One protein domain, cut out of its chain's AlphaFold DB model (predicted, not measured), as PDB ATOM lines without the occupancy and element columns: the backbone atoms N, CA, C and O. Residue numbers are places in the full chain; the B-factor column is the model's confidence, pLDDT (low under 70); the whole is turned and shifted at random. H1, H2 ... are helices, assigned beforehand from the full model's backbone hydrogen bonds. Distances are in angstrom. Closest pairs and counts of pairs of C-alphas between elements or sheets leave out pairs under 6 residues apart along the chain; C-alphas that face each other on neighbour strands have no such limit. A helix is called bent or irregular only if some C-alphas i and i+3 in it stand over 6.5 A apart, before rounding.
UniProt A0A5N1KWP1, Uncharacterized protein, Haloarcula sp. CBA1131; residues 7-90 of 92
ATOM      1  N   ASP A   7     158.405 143.215 219.434       90.38
ATOM      2  CA  ASP A   7     157.537 144.180 220.119       90.38
ATOM      3  C   ASP A   7     158.234 145.517 220.437       90.38
ATOM      4  O   ASP A   7     157.644 146.588 220.294       90.38
ATOM      5  N   ALA A   8     159.517 145.478 220.812       93.00
ATOM      6  CA  ALA A   8     160.277 146.690 221.105       93.00
ATOM      7  C   ALA A   8     160.611 147.456 219.817       93.00
ATOM      8  O   ALA A   8     160.559 148.682 219.797       93.00
ATOM      9  N   LEU A   9     160.898 146.728 218.732       93.19
ATOM     10  CA  LEU A   9     161.095 147.305 217.403       93.19
ATOM     11  C   LEU A   9     159.805 147.942 216.863       93.19
ATOM     12  O   LEU A   9     159.854 149.044 216.326       93.19
ATOM     13  N   LEU A  10     158.656 147.274 217.018       94.62
ATOM     14  CA  LEU A  10     157.346 147.786 216.596       94.62
ATOM     15  C   LEU A  10     156.927 149.016 217.405       94.62
ATOM     16  O   LEU A  10     156.448 149.987 216.825       94.62
ATOM     17  N   THR A  11     157.160 149.000 218.719       95.94
ATOM     18  CA  THR A  11     156.890 150.146 219.597       95.94
ATOM     19  C   THR A  11     157.709 151.366 219.185       95.94
ATOM     20  O   THR A  11     157.165 152.463 219.085       95.94
ATOM     21  N   GLU A  12     159.002 151.184 218.909       97.06
ATOM     22  CA  GLU A  12     159.851 152.282 218.441       97.06
ATOM     23  C   GLU A  12     159.422 152.768 217.050       97.06
ATOM     24  O   GLU A  12     159.283 153.968 216.826       97.06
ATOM     25  N   LEU A  13     159.121 151.854 216.121       96.25
ATOM     26  CA  LEU A  13     158.661 152.206 214.775       96.25
ATOM     27  C   LEU A  13     157.346 153.004 214.789       96.25
ATOM     28  O   LEU A  13     157.149 153.891 213.958       96.25
ATOM     29  N   ALA A  14     156.455 152.727 215.741       96.50
ATOM     30  CA  ALA A  14     155.182 153.426 215.876       96.50
ATOM     31  C   ALA A  14     155.335 154.923 216.200       96.50
ATOM     32  O   ALA A  14     154.448 155.715 215.870       96.50
ATOM     33  N   THR A  15     156.474 155.347 216.764       96.75
ATOM     34  CA  THR A  15     156.752 156.767 217.054       96.75
ATOM     35  C   THR A  15     156.775 157.641 215.793       96.75
ATOM     36  O   THR A  15     156.469 158.832 215.865       96.75
ATOM     37  N   TYR A  16     157.038 157.045 214.623       94.62
ATOM     38  CA  TYR A  16     157.024 157.710 213.317       94.62
ATOM     39  C   TYR A  16     155.609 157.916 212.757       94.62
ATOM     40  O   TYR A  16     155.454 158.544 211.711       94.62
ATOM     41  N   GLN A  17     154.575 157.382 213.425       93.50
ATOM     42  CA  GLN A  17     153.158 157.527 213.064       93.50
ATOM     43  C   GLN A  17     152.840 157.150 211.606       93.50
ATOM     44  O   GLN A  17     151.888 157.652 211.007       93.50
ATOM     45  N   ASN A  18     153.629 156.241 211.023       94.50
ATOM     46  CA  ASN A  18     153.461 155.788 209.650       94.50
ATOM     47  C   ASN A  18     152.951 154.345 209.621       94.50
ATOM     48  O   ASN A  18     153.694 153.379 209.807       94.50
ATOM     49  N   ARG A  19     151.654 154.204 209.338       95.75
ATOM     50  CA  ARG A  19     150.970 152.910 209.291       95.75
ATOM     51  C   ARG A  19     151.572 151.946 208.269       95.75
ATOM     52  O   ARG A  19     151.692 150.761 208.564       95.75
ATOM     53  N   LYS A  20     151.990 152.430 207.093       95.25
ATOM     54  CA  LYS A  20     152.575 151.570 206.052       95.25
ATOM     55  C   LYS A  20     153.876 150.919 206.522       95.25
ATOM     56  O   LYS A  20     154.112 149.756 206.203       95.25
ATOM     57  N   LEU A  21     154.681 151.626 207.318       95.38
ATOM     58  CA  LEU A  21     155.895 151.054 207.904       95.38
ATOM     59  C   LEU A  21     155.575 149.929 208.893       95.38
ATOM     60  O   LEU A  21     156.197 148.870 208.819       95.38
ATOM     61  N   LEU A  22     154.583 150.125 209.769       95.38
ATOM     62  CA  LEU A  22     154.136 149.087 210.705       95.38
ATOM     63  C   LEU A  22     153.610 147.856 209.966       95.38
ATOM     64  O   LEU A  22     154.029 146.743 210.264       95.38
ATOM     65  N   LEU A  23     152.751 148.049 208.965       95.62
ATOM     66  CA  LEU A  23     152.224 146.956 208.148       95.62
ATOM     67  C   LEU A  23     153.341 146.178 207.452       95.62
ATOM     68  O   LEU A  23     153.332 144.950 207.462       95.62
ATOM     69  N   TRP A  24     154.321 146.880 206.879       94.69
ATOM     70  CA  TRP A  24     155.464 146.246 206.229       94.69
ATOM     71  C   TRP A  24     156.313 145.446 207.221       94.69
ATOM     72  O   TRP A  24     156.672 144.303 206.944       94.69
ATOM     73  N   GLN A  25     156.605 146.018 208.392       94.12
ATOM     74  CA  GLN A  25     157.367 145.340 209.438       94.12
ATOM     75  C   GLN A  25     156.621 144.118 209.995       94.12
ATOM     76  O   GLN A  25     157.239 143.084 210.240       94.12
ATOM     77  N   LEU A  26     155.299 144.198 210.152       93.50
ATOM     78  CA  LEU A  26     154.456 143.074 210.572       93.50
ATOM     79  C   LEU A  26     154.412 141.972 209.507       93.50
ATOM     80  O   LEU A  26     154.549 140.800 209.837       93.50
ATOM     81  N   ALA A  27     154.302 142.342 208.230       91.88
ATOM     82  CA  ALA A  27     154.359 141.396 207.117       91.88
ATOM     83  C   ALA A  27     155.748 140.752 206.959       91.88
ATOM     84  O   ALA A  27     155.865 139.632 206.447       91.88
ATOM     85  N   ALA A  28     156.804 141.444 207.400       88.75
ATOM     86  CA  ALA A  28     158.136 140.870 207.478       88.75
ATOM     87  C   ALA A  28     158.199 139.746 208.518       88.75
ATOM     88  O   ALA A  28     158.898 138.775 208.255       88.75
ATOM     89  N   ASP A  29     157.465 139.819 209.637       78.75
ATOM     90  CA  ASP A  29     157.332 138.736 210.634       78.75
ATOM     91  C   ASP A  29     158.692 138.123 211.044       78.75
ATOM     92  O   ASP A  29     158.907 136.910 211.014       78.75
ATOM     93  N   GLY A  30     159.691 138.979 211.284       66.44
ATOM     94  CA  GLY A  30     161.054 138.550 211.629       66.44
ATOM     95  C   GLY A  30     161.821 137.825 210.507       66.44
ATOM     96  O   GLY A  30     162.896 137.263 210.743       66.44
ATOM     97  N   ARG A  31     161.312 137.815 209.267       69.12
ATOM     98  CA  ARG A  31     162.008 137.236 208.109       69.12
ATOM     99  C   ARG A  31     163.299 137.996 207.842       69.12
ATOM    100  O   ARG A  31     163.337 139.210 207.714       69.12
ATOM    101  N   THR A  32     164.376 137.250 207.628       63.56
ATOM    102  CA  THR A  32     165.742 137.778 207.462       63.56
ATOM    103  C   THR A  32     166.035 138.378 206.082       63.56
ATOM    104  O   THR A  32     167.201 138.444 205.680       63.56
ATOM    105  N   ILE A  33     164.992 138.771 205.351       72.75
ATOM    106  CA  ILE A  33     165.056 139.318 203.988       72.75
ATOM    107  C   ILE A  33     164.324 140.661 203.849       72.75
ATOM    108  O   ILE A  33     164.418 141.287 202.801       72.75
ATOM    109  N   CYS A  34     163.574 141.087 204.866       82.06
ATOM    110  CA  CYS A  34     162.837 142.347 204.882       82.06
ATOM    111  C   CYS A  34     162.638 142.827 206.329       82.06
ATOM    112  O   CYS A  34     162.734 142.041 207.270       82.06
ATOM    113  N   GLY A  35     162.378 144.122 206.517       90.94
ATOM    114  CA  GLY A  35     162.125 144.705 207.838       90.94
ATOM    115  C   GLY A  35     163.377 145.187 208.577       90.94
ATOM    116  O   GLY A  35     164.496 145.137 208.061       90.94
ATOM    117  N   ILE A  36     163.182 145.652 209.809       93.19
ATOM    118  CA  ILE A  36     164.186 146.381 210.597       93.19
ATOM    119  C   ILE A  36     165.472 145.576 210.790       93.19
ATOM    120  O   ILE A  36     166.559 146.067 210.506       93.19
ATOM    121  N   GLN A  37     165.370 144.319 211.225       89.94
ATOM    122  CA  GLN A  37     166.555 143.495 211.494       89.94
ATOM    123  C   GLN A  37     167.341 143.151 210.218       89.94
ATOM    124  O   GLN A  37     168.556 142.949 210.278       89.94
ATOM    125  N   PHE A  38     166.665 143.078 209.066       91.38
ATOM    126  CA  PHE A  38     167.332 142.904 207.780       91.38
ATOM    127  C   PHE A  38     168.143 144.149 207.424       91.38
ATOM    128  O   PHE A  38     169.348 144.030 207.212       91.38
ATOM    129  N   VAL A  39     167.517 145.330 207.450       92.75
ATOM    130  CA  VAL A  39     168.201 146.604 207.172       92.75
ATOM    131  C   VAL A  39     169.345 146.830 208.162       92.75
ATOM    132  O   VAL A  39     170.466 147.119 207.755       92.75
ATOM    133  N   ALA A  40     169.126 146.576 209.453       92.88
ATOM    134  CA  ALA A  40     170.179 146.666 210.455       92.88
ATOM    135  C   ALA A  40     171.383 145.772 210.120       92.88
ATOM    136  O   ALA A  40     172.520 146.174 210.331       92.88
ATOM    137  N   ARG A  41     171.174 144.572 209.567       92.06
ATOM    138  CA  ARG A  41     172.280 143.714 209.118       92.06
ATOM    139  C   ARG A  41     172.985 144.264 207.881       92.06
ATOM    140  O   ARG A  41     174.211 144.254 207.861       92.06
ATOM    141  N   GLU A  42     172.245 144.716 206.872       93.44
ATOM    142  CA  GLU A  42     172.832 145.275 205.642       93.44
ATOM    143  C   GLU A  42     173.678 146.529 205.926       93.44
ATOM    144  O   GLU A  42     174.640 146.806 205.211       93.44
ATOM    145  N   HIS A  43     173.366 147.241 207.012       93.19
ATOM    146  CA  HIS A  43     174.061 148.450 207.449       93.19
ATOM    147  C   HIS A  43     175.066 148.238 208.607       93.19
ATOM    148  O   HIS A  43     175.608 149.220 209.104       93.19
ATOM    149  N   ASP A  44     175.344 146.996 209.038       94.62
ATOM    150  CA  ASP A  44     176.238 146.669 210.181       94.62
ATOM    151  C   ASP A  44     175.814 147.323 211.523       94.62
ATOM    152  O   ASP A  44     176.618 147.734 212.359       94.62
ATOM    153  N   LEU A  45     174.499 147.422 211.740       94.81
ATOM    154  CA  LEU A  45     173.839 148.023 212.906       94.81
ATOM    155  C   LEU A  45     173.235 146.986 213.866       94.81
ATOM    156  O   LEU A  45     172.469 147.337 214.758       94.81
ATOM    157  N   GLN A  46     173.572 145.698 213.751       90.69
ATOM    158  CA  GLN A  46     172.951 144.649 214.587       90.69
ATOM    159  C   GLN A  46     173.220 144.825 216.092       90.69
ATOM    160  O   GLN A  46     172.470 144.322 216.926       90.69
ATOM    161  N   ASN A  47     174.314 145.509 216.435       90.88
ATOM    162  CA  ASN A  47     174.695 145.828 217.811       90.88
ATOM    163  C   ASN A  47     174.366 147.282 218.197       90.88
ATOM    164  O   ASN A  47     174.710 147.694 219.306       90.88
ATOM    165  N   ALA A  48     173.755 148.050 217.290       94.25
ATOM    166  CA  ALA A  48     173.318 149.417 217.540       94.25
ATOM    167  C   ALA A  48     172.063 149.436 218.424       94.25
ATOM    168  O   ALA A  48     171.434 148.398 218.671       94.25
ATOM    169  N   SER A  49     171.695 150.618 218.910       95.25
ATOM    170  CA  SER A  49     170.453 150.801 219.664       95.25
ATOM    171  C   SER A  49     169.211 150.503 218.810       95.25
ATOM    172  O   SER A  49     169.273 150.470 217.582       95.25
ATOM    173  N   ILE A  50     168.069 150.263 219.464       94.25
ATOM    174  CA  ILE A  50     166.790 150.022 218.772       94.25
ATOM    175  C   ILE A  50     166.412 151.225 217.898       94.25
ATOM    176  O   ILE A  50     166.049 151.030 216.743       94.25
ATOM    177  N   ASP A  51     166.579 152.438 218.428       96.75
ATOM    178  CA  ASP A  51     166.361 153.702 217.716       96.75
ATOM    179  C   ASP A  51     167.180 153.773 216.419       96.75
ATOM    180  O   ASP A  51     166.619 153.962 215.344       96.75
ATOM    181  N   GLU A  52     168.486 153.492 216.476       96.81
ATOM    182  CA  GLU A  52     169.354 153.509 215.290       96.81
ATOM    183  C   GLU A  52     168.947 152.466 214.239       96.81
ATOM    184  O   GLU A  52     168.982 152.739 213.038       96.81
ATOM    185  N   GLN A  53     168.547 151.267 214.668       95.50
ATOM    186  CA  GLN A  53     168.087 150.219 213.752       95.50
ATOM    187  C   GLN A  53     166.761 150.598 213.079       95.50
ATOM    188  O   GLN A  53     166.590 150.382 211.878       95.50
ATOM    189  N   VAL A  54     165.828 151.169 213.843       96.00
ATOM    190  CA  VAL A  54     164.521 151.616 213.349       96.00
ATOM    191  C   VAL A  54     164.682 152.808 212.415       96.00
ATOM    192  O   VAL A  54     164.105 152.793 211.331       96.00
ATOM    193  N   GLN A  55     165.509 153.791 212.773       96.81
ATOM    194  CA  GLN A  55     165.804 154.948 211.927       96.81
ATOM    195  C   GLN A  55     166.397 154.508 210.588       96.81
ATOM    196  O   GLN A  55     165.938 154.963 209.546       96.81
ATOM    197  N   ALA A  56     167.349 153.568 210.584       96.06
ATOM    198  CA  ALA A  56     167.911 153.045 209.339       96.06
ATOM    199  C   ALA A  56     166.842 152.390 208.448       96.06
ATOM    200  O   ALA A  56     166.846 152.579 207.235       96.06
ATOM    201  N   PHE A  57     165.899 151.652 209.041       95.56
ATOM    202  CA  PHE A  57     164.764 151.084 208.311       95.56
ATOM    203  C   PHE A  57     163.810 152.154 207.767       95.56
ATOM    204  O   PHE A  57     163.372 152.047 206.626       95.56
ATOM    205  N   VAL A  58     163.499 153.187 208.552       96.12
ATOM    206  CA  VAL A  58     162.669 154.317 208.109       96.12
ATOM    207  C   VAL A  58     163.340 155.042 206.945       96.12
ATOM    208  O   VAL A  58     162.690 155.298 205.933       96.12
ATOM    209  N   ASP A  59     164.638 155.319 207.060       95.31
ATOM    210  CA  ASP A  59     165.428 155.981 206.023       95.31
ATOM    211  C   ASP A  59     165.509 155.137 204.751       95.31
ATOM    212  O   ASP A  59     165.475 155.690 203.651       95.31
ATOM    213  N   ASP A  60     165.597 153.809 204.877       93.81
ATOM    214  CA  ASP A  60     165.575 152.902 203.732       93.81
ATOM    215  C   ASP A  60     164.196 152.859 203.067       93.81
ATOM    216  O   ASP A  60     164.102 152.951 201.847       93.81
ATOM    217  N   MET A  61     163.119 152.783 203.850       94.19
ATOM    218  CA  MET A  61     161.760 152.628 203.331       94.19
ATOM    219  C   MET A  61     161.156 153.917 202.786       94.19
ATOM    220  O   MET A  61     160.327 153.850 201.875       94.19
ATOM    221  N   LEU A  62     161.516 155.074 203.343       95.19
ATOM    222  CA  LEU A  62     160.905 156.352 202.999       95.19
ATOM    223  C   LEU A  62     161.776 157.195 202.058       95.19
ATOM    224  O   LEU A  62     163.004 157.115 202.022       95.19
ATOM    225  N   SER A  63     161.109 158.036 201.277       92.25
ATOM    226  CA  SER A  63     161.683 159.161 200.543       92.25
ATOM    227  C   SER A  63     160.668 160.298 200.592       92.25
ATOM    228  O   SER A  63     159.497 160.102 200.280       92.25
ATOM    229  N   ASP A  64     161.098 161.469 201.068       89.00
ATOM    230  CA  ASP A  64     160.228 162.634 201.295       89.00
ATOM    231  C   ASP A  64     158.993 162.341 202.179       89.00
ATOM    232  O   ASP A  64     157.933 162.939 202.015       89.00
ATOM    233  N   GLY A  65     159.137 161.426 203.147       86.56
ATOM    234  CA  GLY A  65     158.087 161.050 204.105       86.56
ATOM    235  C   GLY A  65     157.098 159.992 203.603       86.56
ATOM    236  O   GLY A  65     156.311 159.477 204.396       86.56
ATOM    237  N   GLU A  66     157.174 159.616 202.329       91.69
ATOM    238  CA  GLU A  66     156.344 158.584 201.711       91.69
ATOM    239  C   GLU A  66     157.146 157.306 201.470       91.69
ATOM    240  O   GLU A  66     158.368 157.346 201.322       91.69
ATOM    241  N   VAL A  67     156.465 156.158 201.413       93.56
ATOM    242  CA  VAL A  67     157.129 154.894 201.059       93.56
ATOM    243  C   VAL A  67     157.709 155.012 199.653       93.56
ATOM    244  O   VAL A  67     157.028 155.451 198.724       93.56
ATOM    245  N   ARG A  68     158.978 154.620 199.490       93.75
ATOM    246  CA  ARG A  68     159.670 154.686 198.202       93.75
ATOM    247  C   ARG A  68     158.869 153.948 197.121       93.75
ATOM    248  O   ARG A  68     158.384 152.846 197.386       93.75
ATOM    249  N   PRO A  69     158.782 154.484 195.886       93.12
ATOM    250  CA  PRO A  69     157.959 153.899 194.822       93.12
ATOM    251  C   PRO A  69     158.265 152.430 194.512       93.12
ATOM    252  O   PRO A  69     157.381 151.677 194.118       93.12
ATOM    253  N   GLU A  70     159.520 152.020 194.688       91.31
ATOM    254  CA  GLU A  70     159.990 150.648 194.479       91.31
ATOM    255  C   GLU A  70     159.359 149.661 195.470       91.31
ATOM    256  O   GLU A  70     158.967 148.566 195.072       91.31
ATOM    257  N   TYR A  71     159.166 150.071 196.724       90.38
ATOM    258  CA  TYR A  71     158.455 149.276 197.723       90.38
ATOM    259  C   TYR A  71     156.940 149.422 197.590       90.38
ATOM    260  O   TYR A  71     156.221 148.428 197.664       90.38
ATOM    261  N   ASP A  72     156.456 150.638 197.319       91.75
ATOM    262  CA  ASP A  72     155.026 150.924 197.168       91.75
ATOM    263  C   ASP A  72     154.395 150.129 196.013       91.75
ATOM    264  O   ASP A  72     153.298 149.602 196.164       91.75
ATOM    265  N   ALA A  73     155.115 149.954 194.900       91.56
ATOM    266  CA  ALA A  73     154.655 149.161 193.759       91.56
ATOM    267  C   ALA A  73     154.712 147.638 193.988       91.56
ATOM    268  O   ALA A  73     154.039 146.889 193.279       91.56
ATOM    269  N   MET A  74     155.536 147.169 194.929       88.50
ATOM    270  CA  MET A  74     155.668 145.744 195.256       88.50
ATOM    271  C   MET A  74     154.684 145.287 196.336       88.50
ATOM    272  O   MET A  74     154.402 144.090 196.426       88.50
ATOM    273  N   ALA A  75     154.189 146.207 197.164       90.94
ATOM    274  CA  ALA A  75     153.292 145.889 198.264       90.94
ATOM    275  C   ALA A  75     151.838 145.775 197.795       90.94
ATOM    276  O   ALA A  75     151.286 146.682 197.175       90.94
ATOM    277  N   ASP A  76     151.175 144.695 198.197       95.00
ATOM    278  CA  ASP A  76     149.716 144.627 198.179       95.00
ATOM    279  C   ASP A  76     149.175 145.239 199.480       95.00
ATOM    280  O   ASP A  76     148.896 144.536 200.452       95.00
ATOM    281  N   TRP A  77     149.101 146.572 199.535       94.94
ATOM    282  CA  TRP A  77     148.725 147.290 200.759       94.94
ATOM    283  C   TRP A  77     147.352 146.889 201.303       94.94
ATOM    284  O   TRP A  77     147.180 146.843 202.518       94.94
ATOM    285  N   GLU A  78     146.394 146.559 200.433       96.69
ATOM    286  CA  GLU A  78     145.074 146.088 200.862       96.69
ATOM    287  C   GLU A  78     145.172 144.731 201.565       96.69
ATOM    288  O   GLU A  78     144.564 144.534 202.619       96.69
ATOM    289  N   ALA A  79     145.976 143.805 201.034       96.06
ATOM    290  CA  ALA A  79     146.219 142.526 201.691       96.06
ATOM    291  C   ALA A  79     146.986 142.685 203.013       96.06
ATOM    292  O   ALA A  79     146.696 141.975 203.977       96.06
ATOM    293  N   LEU A  80     147.955 143.605 203.084       95.38
ATOM    294  CA  LEU A  80     148.668 143.891 204.331       95.38
ATOM    295  C   LEU A  80     147.718 144.457 205.397       95.38
ATOM    296  O   LEU A  80     147.742 143.982 206.530       95.38
ATOM    297  N   GLU A  81     146.850 145.404 205.040       97.12
ATOM    298  CA  GLU A  81     145.808 145.928 205.933       97.12
ATOM    299  C   GLU A  81     144.864 144.825 206.417       97.12
ATOM    300  O   GLU A  81     144.616 144.699 207.613       97.12
ATOM    301  N   ALA A  82     144.380 143.970 205.512       97.25
ATOM    302  CA  ALA A  82     143.466 142.888 205.873       97.25
ATOM    303  C   ALA A  82     144.083 141.876 206.855       97.25
ATOM    304  O   ALA A  82     143.370 141.307 207.679       97.25
ATOM    305  N   ASN A  83     145.396 141.639 206.764       95.94
ATOM    306  CA  ASN A  83     146.089 140.649 207.592       95.94
ATOM    307  C   ASN A  83     146.669 141.228 208.888       95.94
ATOM    308  O   ASN A  83     146.779 140.506 209.878       95.94
ATOM    309  N   HIS A  84     147.080 142.497 208.877       95.75
ATOM    310  CA  HIS A  84     147.881 143.096 209.948       95.75
ATOM    311  C   HIS A  84     147.322 144.419 210.473       95.75
ATOM    312  O   HIS A  84     147.868 144.954 211.436       95.75
ATOM    313  N   GLY A  85     146.239 144.943 209.893       96.31
ATOM    314  CA  GLY A  85     145.665 146.235 210.262       96.31
ATOM    315  C   GLY A  85     145.251 146.316 211.731       96.31
ATOM    316  O   GLY A  85     145.636 147.263 212.413       96.31
ATOM    317  N   ASP A  86     144.579 145.282 212.244       96.88
ATOM    318  CA  ASP A  86     144.173 145.193 213.657       96.88
ATOM    319  C   ASP A  86     145.376 145.144 214.617       96.88
ATOM    320  O   ASP A  86     145.278 145.534 215.781       96.88
ATOM    321  N   THR A  87     146.518 144.620 214.164       94.69
ATOM    322  CA  THR A  87     147.758 144.621 214.948       94.69
ATOM    323  C   THR A  87     148.443 145.977 214.869       94.69
ATOM    324  O   THR A  87     148.879 146.483 215.896       94.69
ATOM    325  N   ALA A  88     148.494 146.601 213.690       95.06
ATOM    326  CA  ALA A  88     149.028 147.951 213.532       95.06
ATOM    327  C   ALA A  88     148.258 148.975 214.390       95.06
ATOM    328  O   ALA A  88     148.879 149.847 214.989       95.06
ATOM    329  N   ASP A  89     146.937 148.815 214.528       96.38
ATOM    330  CA  ASP A  89     146.084 149.638 215.400       96.38
ATOM    331  C   ASP A  89     146.421 149.524 216.893       96.38
ATOM    332  O   ASP A  89     146.077 150.407 217.666       96.38
ATOM    333  N   GLN A  90     147.079 148.449 217.336       95.50
ATOM    334  CA  GLN A  90     147.479 148.309 218.743       95.50
ATOM    335  C   GLN A  90     148.718 149.144 219.088       95.50
ATOM    336  O   GLN A  90     148.976 149.378 220.268       95.50
TER     337      GLN A  90
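AT A GLANCE: This is residues 7 to 90 of the 92 residues of an uncharacterized protein of Haloarcula sp. CBA1131 (UniProt A0A5N1KWP1). A small cluster of crossed helices has H2 in its middle: H6 crosses H2 on one side, and the crossed pair H3 and H4 lies on the other. H1 folds back beside H2 as a hairpin and also packs on H4, while the stretch from H4 through the short H5 to H6 passes over one end of the cluster. The printed part has 84 residues with six named helices, H1 to H6 in chain order, and no named strand; its class is all helix. It is compact and rounded, with a radius of gyration of the C-alphas of 11.9 A and spans of 34 by 27 by 23 A.

HOW THE PARTS SIT: H1, residues 7 to 14, and H2, residues 19 to 28, form a helical hairpin. They touch, closest at the C-alphas of Ala 14 and Leu 22, 6.8 A, at a shallow tilt of 29 degrees, opposite ways. H3, residues 36 to 42, is close to H2 but not clearly touching, with the C-alphas of Gln 25 and Ile 36 closest at 7.0 A. H4, residues 50 to 61, touches H3 at the C-alphas of Ile 36 and Phe 57, their closest, 5.3 A; the two are about perpendicular at 79 degrees. With residues 50 to 54 alone, H4 touches H1, closest at the C-alphas of Leu 13 and Val 54, 6.1 A, at a steep tilt of 52 degrees, the same way. After H4, residues 62 to 63 pair with residues 66 to 67, antiparallel. H5, residues 69 to 72, is close to H4 but not clearly touching: their closest C-alphas, of Met 61 and Tyr 71, are 7.3 A apart. H6, residues 77 to 88, touches H2, closest at the C-alphas of Leu 22 and Ala 88, 5.9 A, about perpendicular at 87 degrees. H6 is apart from H1, H3, H4 and H5. In H1, H2, H3 and H4 every O i to N i+4 pair is within hydrogen-bond range; in H6 6 of 8 are, and H5 is too short for such a pair.

IN THESE COORDINATES: H1 begins at C-alpha 7, (157.537, 144.180, 220.119). H2 is 14.1 A long. H4 is 16.4 A long and begins at C-alpha 50, (166.790, 150.022, 218.772). H6 is 12.8 A long and ends at C-alpha 88, (149.028, 147.951, 213.532). It is irregular: C-alphas 83 and 86 are 7.8 A apart.

THE WHOLE: The two C-alphas farthest apart, of Asn 47 and Glu 78, are 34.1 A apart, and those of Asp 7 and Gln 90 are 11.0 A apart. The printed part has no cut. The links from H1 to H2 and from H5 to H6 are tight, the other three are short, and no link is long. The mean pLDDT of the printed part is 92.4; residues 30 to 32 are under 70.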